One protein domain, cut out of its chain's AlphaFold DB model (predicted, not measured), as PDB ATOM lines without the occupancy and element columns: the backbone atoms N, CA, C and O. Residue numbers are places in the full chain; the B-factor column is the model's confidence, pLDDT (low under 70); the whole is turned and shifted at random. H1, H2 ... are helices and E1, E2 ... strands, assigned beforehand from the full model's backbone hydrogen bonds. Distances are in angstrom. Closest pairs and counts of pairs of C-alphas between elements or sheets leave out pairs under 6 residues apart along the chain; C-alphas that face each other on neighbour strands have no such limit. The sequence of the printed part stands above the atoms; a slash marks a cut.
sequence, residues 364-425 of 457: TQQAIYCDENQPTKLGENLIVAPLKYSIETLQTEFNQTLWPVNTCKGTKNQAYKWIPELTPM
ATOM      1  N   THR A 364     -30.674  31.694   8.820       88.56
ATOM      2  CA  THR A 364     -30.932  32.806   7.893       88.56
ATOM      3  C   THR A 364     -30.806  34.180   8.549       88.56
ATOM      4  O   THR A 364     -30.374  35.119   7.899       88.56
ATOM      5  N   GLN A 365     -31.182  34.311   9.824       90.25
ATOM      6  CA  GLN A 365     -31.023  35.551  10.588       90.25
ATOM      7  C   GLN A 365     -29.568  35.720  11.040       90.25
ATOM      8  O   GLN A 365     -29.031  36.818  10.972       90.25
ATOM      9  N   GLN A 366     -28.902  34.630  11.431       93.06
ATOM     10  CA  GLN A 366     -27.480  34.653  11.779       93.06
ATOM     11  C   GLN A 366     -26.608  35.103  10.602       93.06
ATOM     12  O   GLN A 366     -25.675  35.869  10.804       93.06
ATOM     13  N   ALA A 367     -26.938  34.710   9.370       91.94
ATOM     14  CA  ALA A 367     -26.230  35.186   8.180       91.94
ATOM     15  C   ALA A 367     -26.330  36.711   7.970       91.94
ATOM     16  O   ALA A 367     -25.479  37.280   7.300       91.94
ATOM     17  N   ILE A 368     -27.356  37.361   8.528       90.31
ATOM     18  CA  ILE A 368     -27.568  38.810   8.417       90.31
ATOM     19  C   ILE A 368     -26.924  39.541   9.600       90.31
ATOM     20  O   ILE A 368     -26.280  40.563   9.407       90.31
ATOM     21  N   TYR A 369     -27.100  39.027  10.819       92.00
ATOM     22  CA  TYR A 369     -26.764  39.750  12.052       92.00
ATOM     23  C   TYR A 369     -25.464  39.298  12.726       92.00
ATOM     24  O   TYR A 369     -24.968  39.972  13.624       92.00
ATOM     25  N   CYS A 370     -24.930  38.137  12.343       94.38
ATOM     26  CA  CYS A 370     -23.755  37.534  12.971       94.38
ATOM     27  C   CYS A 370     -22.545  37.442  12.030       94.38
ATOM     28  O   CYS A 370     -21.549  36.840  12.424       94.38
ATOM     29  N   ASP A 371     -22.590  38.012  10.821       92.38
ATOM     30  CA  ASP A 371     -21.465  38.013   9.868       92.38
ATOM     31  C   ASP A 371     -20.643  39.311   9.925       92.38
ATOM     32  O   ASP A 371     -20.444  40.013   8.939       92.38
ATOM     33  N   GLU A 372     -20.154  39.628  11.120       91.75
ATOM     34  CA  GLU A 372     -19.335  40.814  11.378       91.75
ATOM     35  C   GLU A 372     -17.841  40.480  11.385       91.75
ATOM     36  O   GLU A 372     -17.426  39.430  11.879       91.75
ATOM     37  N   ASN A 373     -17.006  41.387  10.874       94.00
ATOM     38  CA  ASN A 373     -15.542  41.219  10.863       94.00
ATOM     39  C   ASN A 373     -14.830  41.992  11.990       94.00
ATOM     40  O   ASN A 373     -13.631  41.789  12.221       94.00
ATOM     41  N   GLN A 374     -15.563  42.864  12.684       95.88
ATOM     42  CA  GLN A 374     -15.124  43.748  13.768       95.88
ATOM     43  C   GLN A 374     -16.206  43.751  14.868       95.88
ATOM     44  O   GLN A 374     -17.367  43.472  14.558       95.88
ATOM     45  N   PRO A 375     -15.875  44.069  16.132       96.88
ATOM     46  CA  PRO A 375     -16.871  44.258  17.179       96.88
ATOM     47  C   PRO A 375     -17.870  45.353  16.795       96.88
ATOM     48  O   PRO A 375     -17.477  46.452  16.415       96.88
ATOM     49  N   THR A 376     -19.164  45.054  16.863       95.69
ATOM     50  CA  THR A 376     -20.230  45.960  16.414       95.69
ATOM     51  C   THR A 376     -21.436  45.868  17.340       95.69
ATOM     52  O   THR A 376     -21.780  44.793  17.832       95.69
ATOM     53  N   LYS A 377     -22.105  46.999  17.585       94.62
ATOM     54  CA  LYS A 377     -23.406  47.015  18.267       94.62
ATOM     55  C   LYS A 377     -24.483  46.572  17.288       94.62
ATOM     56  O   LYS A 377     -24.747  47.275  16.318       94.62
ATOM     57  N   LEU A 378     -25.106  45.428  17.557       93.12
ATOM     58  CA  LEU A 378     -26.217  44.923  16.748       93.12
ATOM     59  C   LEU A 378     -27.515  45.690  17.051       93.12
ATOM     60  O   LEU A 378     -28.306  45.965  16.154       93.12
ATOM     61  N   GLY A 379     -27.700  46.082  18.309       93.38
ATOM     62  CA  GLY A 379     -28.835  46.872  18.775       93.38
ATOM     63  C   GLY A 379     -28.529  47.545  20.106       93.38
ATOM     64  O   GLY A 379     -27.366  47.674  20.495       93.38
ATOM     65  N   GLU A 380     -29.567  47.954  20.831       94.62
ATOM     66  CA  GLU A 380     -29.381  48.601  22.136       94.62
ATOM     67  C   GLU A 380     -28.973  47.595  23.230       94.62
ATOM     68  O   GLU A 380     -28.303  47.986  24.185       94.62
ATOM     69  N   ASN A 381     -29.311  46.303  23.094       95.38
ATOM     70  CA  ASN A 381     -28.984  45.271  24.088       95.38
ATOM     71  C   ASN A 381     -27.771  44.391  23.748       95.38
ATOM     72  O   ASN A 381     -27.234  43.774  24.668       95.38
ATOM     73  N   LEU A 382     -27.324  44.325  22.485       96.88
ATOM     74  CA  LEU A 382     -26.315  43.353  22.040       96.88
ATOM     75  C   LEU A 382     -25.114  43.953  21.304       96.88
ATOM     76  O   LEU A 382     -25.248  44.808  20.425       96.88
ATOM     77  N   ILE A 383     -23.944  43.388  21.599       97.44
ATOM     78  CA  ILE A 383     -22.693  43.535  20.849       97.44
ATOM     79  C   ILE A 383     -22.353  42.191  20.208       97.44
ATOM     80  O   ILE A 383     -22.403  41.158  20.871       97.44
ATOM     81  N   VAL A 384     -21.972  42.194  18.935       97.50
ATOM     82  CA  VAL A 384     -21.482  41.018  18.210       97.50
ATOM     83  C   VAL A 384     -20.013  41.228  17.886       97.50
ATOM     84  O   VAL A 384     -19.629  42.287  17.397       97.50
ATOM     85  N   ALA A 385     -19.182  40.224  18.146       97.75
ATOM     86  CA  ALA A 385     -17.759  40.285  17.843       97.75
ATOM     87  C   ALA A 385     -17.223  38.938  17.337       97.75
ATOM     88  O   ALA A 385     -17.690  37.882  17.775       97.75
ATOM     89  N   PRO A 386     -16.208  38.942  16.456       97.62
ATOM     90  CA  PRO A 386     -15.478  37.731  16.100       97.62
ATOM     91  C   PRO A 386     -14.862  37.028  17.311       97.62
ATOM     92  O   PRO A 386     -14.306  37.682  18.191       97.62
ATOM     93  N   LEU A 387     -14.856  35.691  17.309       96.38
ATOM     94  CA  LEU A 387     -14.317  34.873  18.411       96.38
ATOM     95  C   LEU A 387     -12.826  35.119  18.725       96.38
ATOM     96  O   LEU A 387     -12.346  34.707  19.774       96.38
ATOM     97  N   LYS A 388     -12.088  35.790  17.830       95.94
ATOM     98  CA  LYS A 388     -10.688  36.195  18.056       95.94
ATOM     99  C   LYS A 388     -10.524  37.316  19.094       95.94
ATOM    100  O   LYS A 388      -9.409  37.521  19.560       95.94
ATOM    101  N   TYR A 389     -11.579  38.071  19.410       96.75
ATOM    102  CA  TYR A 389     -11.522  39.137  20.414       96.75
ATOM    103  C   TYR A 389     -11.753  38.555  21.811       96.75
ATOM    104  O   TYR A 389     -12.714  37.818  22.026       96.75
ATOM    105  N   SER A 390     -10.882  38.907  22.761       96.31
ATOM    106  CA  SER A 390     -11.080  38.566  24.175       96.31
ATOM    107  C   SER A 390     -12.208  39.400  24.785       96.31
ATOM    108  O   SER A 390     -12.456  40.527  24.345       96.31
ATOM    109  N   ILE A 391     -12.873  38.871  25.814       95.56
ATOM    110  CA  ILE A 391     -13.955  39.596  26.487       95.56
ATOM    111  C   ILE A 391     -13.433  40.866  27.171       95.56
ATOM    112  O   ILE A 391     -14.097  41.895  27.108       95.56
ATOM    113  N   GLU A 392     -12.208  40.854  27.704       96.81
ATOM    114  CA  GLU A 392     -11.574  42.003  28.362       96.81
ATOM    115  C   GLU A 392     -11.316  43.152  27.377       96.81
ATOM    116  O   GLU A 392     -11.533  44.326  27.699       96.81
ATOM    117  N   THR A 393     -10.890  42.821  26.148       96.44
ATOM    118  CA  THR A 393     -10.747  43.805  25.063       96.44
ATOM    119  C   THR A 393     -12.092  44.453  24.750       96.44
ATOM    120  O   THR A 393     -12.178  45.677  24.700       96.44
ATOM    121  N   LEU A 394     -13.145  43.646  24.602       97.25
ATOM    122  CA  LEU A 394     -14.486  44.137  24.285       97.25
ATOM    123  C   LEU A 394     -15.058  45.001  25.419       97.25
ATOM    124  O   LEU A 394     -15.606  46.070  25.165       97.25
ATOM    125  N   GLN A 395     -14.893  44.586  26.675       97.50
ATOM    126  CA  GLN A 395     -15.362  45.354  27.832       97.50
ATOM    127  C   GLN A 395     -14.678  46.725  27.925       97.50
ATOM    128  O   GLN A 395     -15.327  47.715  28.263       97.50
ATOM    129  N   THR A 396     -13.390  46.791  27.573       96.75
ATOM    130  CA  THR A 396     -12.631  48.047  27.503       96.75
ATOM    131  C   THR A 396     -13.116  48.931  26.352       96.75
ATOM    132  O   THR A 396     -13.366  50.115  26.556       96.75
ATOM    133  N   GLU A 397     -13.287  48.365  25.154       96.31
ATOM    134  CA  GLU A 397     -13.720  49.089  23.950       96.31
ATOM    135  C   GLU A 397     -15.120  49.697  24.105       96.31
ATOM    136  O   GLU A 397     -15.343  50.857  23.757       96.31
ATOM    137  N   PHE A 398     -16.057  48.937  24.673       95.62
ATOM    138  CA  PHE A 398     -17.439  49.379  24.859       95.62
ATOM    139  C   PHE A 398     -17.693  50.063  26.204       95.62
ATOM    140  O   PHE A 398     -18.797  50.570  26.412       95.62
ATOM    141  N   ASN A 399     -16.695  50.107  27.095       96.00
ATOM    142  CA  ASN A 399     -16.806  50.619  28.464       96.00
ATOM    143  C   ASN A 399     -18.010  50.020  29.222       96.00
ATOM    144  O   ASN A 399     -18.798  50.731  29.850       96.00
ATOM    145  N   GLN A 400     -18.198  48.704  29.101       94.25
ATOM    146  CA  GLN A 400     -19.324  47.968  29.677       94.25
ATOM    147  C   GLN A 400     -18.885  46.578  30.123       94.25
ATOM    148  O   GLN A 400     -18.004  45.972  29.523       94.25
ATOM    149  N   THR A 401     -19.529  46.042  31.161       96.44
ATOM    150  CA  THR A 401     -19.387  44.616  31.479       96.44
ATOM    151  C   THR A 401     -20.252  43.815  30.511       96.44
ATOM    152  O   THR A 401     -21.371  44.224  30.218       96.44
ATOM    153  N   LEU A 402     -19.720  42.708  29.991       97.44
ATOM    154  CA  LEU A 402     -20.346  41.929  28.932       97.44
ATOM    155  C   LEU A 402     -20.549  40.483  29.384       97.44
ATOM    156  O   LEU A 402     -19.690  39.911  30.053       97.44
ATOM    157  N   TRP A 403     -21.669  39.888  28.981       97.19
ATOM    158  CA  TRP A 403     -22.027  38.498  29.252       97.19
ATOM    159  C   TRP A 403     -22.407  37.800  27.947       97.19
ATOM    160  O   TRP A 403     -23.195  38.353  27.175       97.19
ATOM    161  N   PRO A 404     -21.859  36.608  27.659       97.06
ATOM    162  CA  PRO A 404     -22.140  35.910  26.411       97.06
ATOM    163  C   PRO A 404     -23.600  35.445  26.348       97.06
ATOM    164  O   PRO A 404     -24.151  34.968  27.339       97.06
ATOM    165  N   VAL A 405     -24.205  35.533  25.162       97.12
ATOM    166  CA  VAL A 405     -25.566  35.043  24.872       97.12
ATOM    167  C   VAL A 405     -25.589  34.121  23.653       97.12
ATOM    168  O   VAL A 405     -24.605  33.986  22.923       97.12
ATOM    169  N   ASN A 406     -26.717  33.456  23.409       96.81
ATOM    170  CA  ASN A 406     -26.803  32.412  22.392       96.81
ATOM    171  C   ASN A 406     -27.136  32.926  20.980       96.81
ATOM    172  O   ASN A 406     -27.079  32.124  20.050       96.81
ATOM    173  N   THR A 407     -27.422  34.219  20.786       96.69
ATOM    174  CA  THR A 407     -27.811  34.847  19.501       96.69
ATOM    175  C   THR A 407     -27.018  34.331  18.292       96.69
ATOM    176  O   THR A 407     -27.602  33.822  17.330       96.69
ATOM    177  N   CYS A 408     -25.683  34.363  18.369       97.12
ATOM    178  CA  CYS A 408     -24.769  33.945  17.296       97.12
ATOM    179  C   CYS A 408     -24.138  32.556  17.513       97.12
ATOM    180  O   CYS A 408     -23.127  32.216  16.893       97.12
ATOM    181  N   LYS A 409     -24.729  31.725  18.382       96.12
ATOM    182  CA  LYS A 409     -24.224  30.379  18.674       96.12
ATOM    183  C   LYS A 409     -24.109  29.545  17.395       96.12
ATOM    184  O   LYS A 409     -25.063  29.445  16.624       96.12
ATOM    185  N   GLY A 410     -22.943  28.923  17.214       93.62
ATOM    186  CA  GLY A 410     -22.627  28.087  16.050       93.62
ATOM    187  C   GLY A 410     -22.036  28.847  14.856       93.62
ATOM    188  O   GLY A 410     -21.791  28.230  13.824       93.62
ATOM    189  N   THR A 411     -21.791  30.154  14.985       96.12
ATOM    190  CA  THR A 411     -21.116  30.979  13.966       96.12
ATOM    191  C   THR A 411     -19.655  31.272  14.342       96.12
ATOM    192  O   THR A 411     -19.182  30.863  15.401       96.12
ATOM    193  N   LYS A 412     -18.930  32.008  13.483       96.44
ATOM    194  CA  LYS A 412     -17.572  32.523  13.770       96.44
ATOM    195  C   LYS A 412     -17.547  33.697  14.769       96.44
ATOM    196  O   LYS A 412     -16.462  34.143  15.152       96.44
ATOM    197  N   ASN A 413     -18.719  34.177  15.188       97.50
ATOM    198  CA  ASN A 413     -18.897  35.333  16.058       97.50
ATOM    199  C   ASN A 413     -19.658  34.961  17.339       97.50
ATOM    200  O   ASN A 413     -20.454  34.023  17.366       97.50
ATOM    201  N   GLN A 414     -19.435  35.738  18.395       97.56
ATOM    202  CA  GLN A 414     -20.118  35.646  19.681       97.56
ATOM    203  C   GLN A 414     -20.908  36.932  19.925       97.56
ATOM    204  O   GLN A 414     -20.421  38.030  19.656       97.56
ATOM    205  N   ALA A 415     -22.125  36.784  20.442       98.12
ATOM    206  CA  ALA A 415     -22.938  37.906  20.889       98.12
ATOM    207  C   ALA A 415     -22.820  38.075  22.406       98.12
ATOM    208  O   ALA A 415     -22.731  37.088  23.144       98.12
ATOM    209  N   TYR A 416     -22.856  39.315  22.869       98.19
ATOM    210  CA  TYR A 416     -22.760  39.678  24.270       98.19
ATOM    211  C   TYR A 416     -23.846  40.684  24.625       98.19
ATOM    212  O   TYR A 416     -24.065  41.641  23.882       98.19
ATOM    213  N   LYS A 417     -24.480  40.492  25.780       96.69
ATOM    214  CA  LYS A 417     -25.338  41.495  26.413       96.69
ATOM    215  C   LYS A 417     -24.588  42.219  27.518       96.69
ATOM    216  O   LYS A 417     -23.604  41.703  28.039       96.69
ATOM    217  N   TRP A 418     -25.080  43.388  27.901       94.25
ATOM    218  CA  TRP A 418     -24.543  44.185  29.011       94.25
ATOM    219  C   TRP A 418     -25.508  44.278  30.206       94.25
ATOM    220  O   TRP A 418     -25.258  45.007  31.163       94.25
ATOM    221  N   ILE A 419     -26.604  43.516  30.161       93.12
ATOM    222  CA  ILE A 419     -27.539  43.323  31.271       93.12
ATOM    223  C   ILE A 419     -27.312  41.897  31.800       93.12
ATOM    224  O   ILE A 419     -27.546  40.948  31.050       93.12
ATOM    225  N   PRO A 420     -26.807  41.710  33.034       90.81
ATOM    226  CA  PRO A 420     -26.468  40.382  33.553       90.81
ATOM    227  C   PRO A 420     -27.687  39.493  33.803       90.81
ATOM    228  O   PRO A 420     -27.566  38.268  33.808       90.81
ATOM    229  N   GLU A 421     -28.850  40.088  34.054       91.25
ATOM    230  CA  GLU A 421     -30.070  39.361  34.368       91.25
ATOM    231  C   GLU A 421     -30.669  38.660  33.140       91.25
ATOM    232  O   GLU A 421     -30.403  39.001  31.983       91.25
ATOM    233  N   LEU A 422     -31.535  37.676  33.397       88.75
ATOM    234  CA  LEU A 422     -32.413  37.139  32.363       88.75
ATOM    235  C   LEU A 422     -33.356  38.242  31.868       88.75
ATOM    236  O   LEU A 422     -33.847  39.054  32.654       88.75
ATOM    237  N   THR A 423     -33.623  38.242  30.567       91.56
ATOM    238  CA  THR A 423     -34.431  39.270  29.905       91.56
ATOM    239  C   THR A 423     -35.616  38.644  29.163       91.56
ATOM    240  O   THR A 423     -35.527  37.488  28.738       91.56
ATOM    241  N   PRO A 424     -36.692  39.408  28.894       89.25
ATOM    242  CA  PRO A 424     -37.729  39.016  27.942       89.25
ATOM    243  C   PRO A 424     -37.215  38.741  26.521       89.25
ATOM    244  O   PRO A 424     -37.912  38.087  25.750       89.25
ATOM    245  N   MET A 425     -36.015  39.218  26.160       93.94
ATOM    246  CA  MET A 425     -35.378  38.914  24.870       93.94
ATOM    247  C   MET A 425     -34.678  37.546  24.870       93.94
ATOM    248  O   MET A 425     -34.366  37.010  23.808       93.94
TER     249      MET A 425
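Overview. This is residues 364 to 425 of the 457 residues of an uncharacterized protein of Psychrosphaera haliotis (UniProt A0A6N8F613). A small antiparallel sheet of three short strands has the helix H2 over one face, while the short helix H1 sits off the sheet at the beginning of the printed part and residues 418 to 425 form a tail beyond E3. The 62 printed residues run H1, E1, H2, E2, E3, with the sheet in the order E1, E3, E2; the class is mixed, helices and strands, with 27 residues in named elements, under half. The whole is compact, with a radius of gyration of the C-alphas of 10.8 A and spans of 29 by 28 by 17 A.

Arrangement. Begin at H1, residues 364 to 369, which is only just not on the sheet, with 4 pairs of C-alphas within 10 A; 1 of its 2 O i to N i+4 pairs is within hydrogen-bond range. Edge strand E1, residues 382 to 386, is antiparallel to inner strand E3, residues 413 to 417, at 154 degrees; look at N 383 and O 416, 2.9 A apart. Residues 376 to 377 pair antiparallel with residues 383 to 384 of E1. H2, residues 391 to 398, with every such pair within range, is on the sheet at a height over the sheet of 9.8 A, slantwise to the strands at 54 degrees to E1 on the local plane. It lies only just over E1 and E3, with 3 C-alphas falling on each. E2, residues 403 to 405, forms a hairpin with E3, antiparallel at 120 degrees, with N 403 and O 417 2.8 A apart. H1 is apart from H2, E2 and E3.

Along the chain. Find C-alpha 364 at (-30.932, 32.806, 7.893), where H1 begins and runs 9.1 A. E1 spans 13.6 A, H2 10.5 A and E2 6.6 A; E3 runs 13.7 A to C-alpha 417 at (-25.338, 41.495, 26.413).

Size, cuts and confidence. The C-alphas of Thr 364 and Thr 396, the two farthest apart, are 30.9 A apart. The link from H1 to E1 is long, 12 residues. The printed part has no cut, and no printed residue is under 70 in pLDDT.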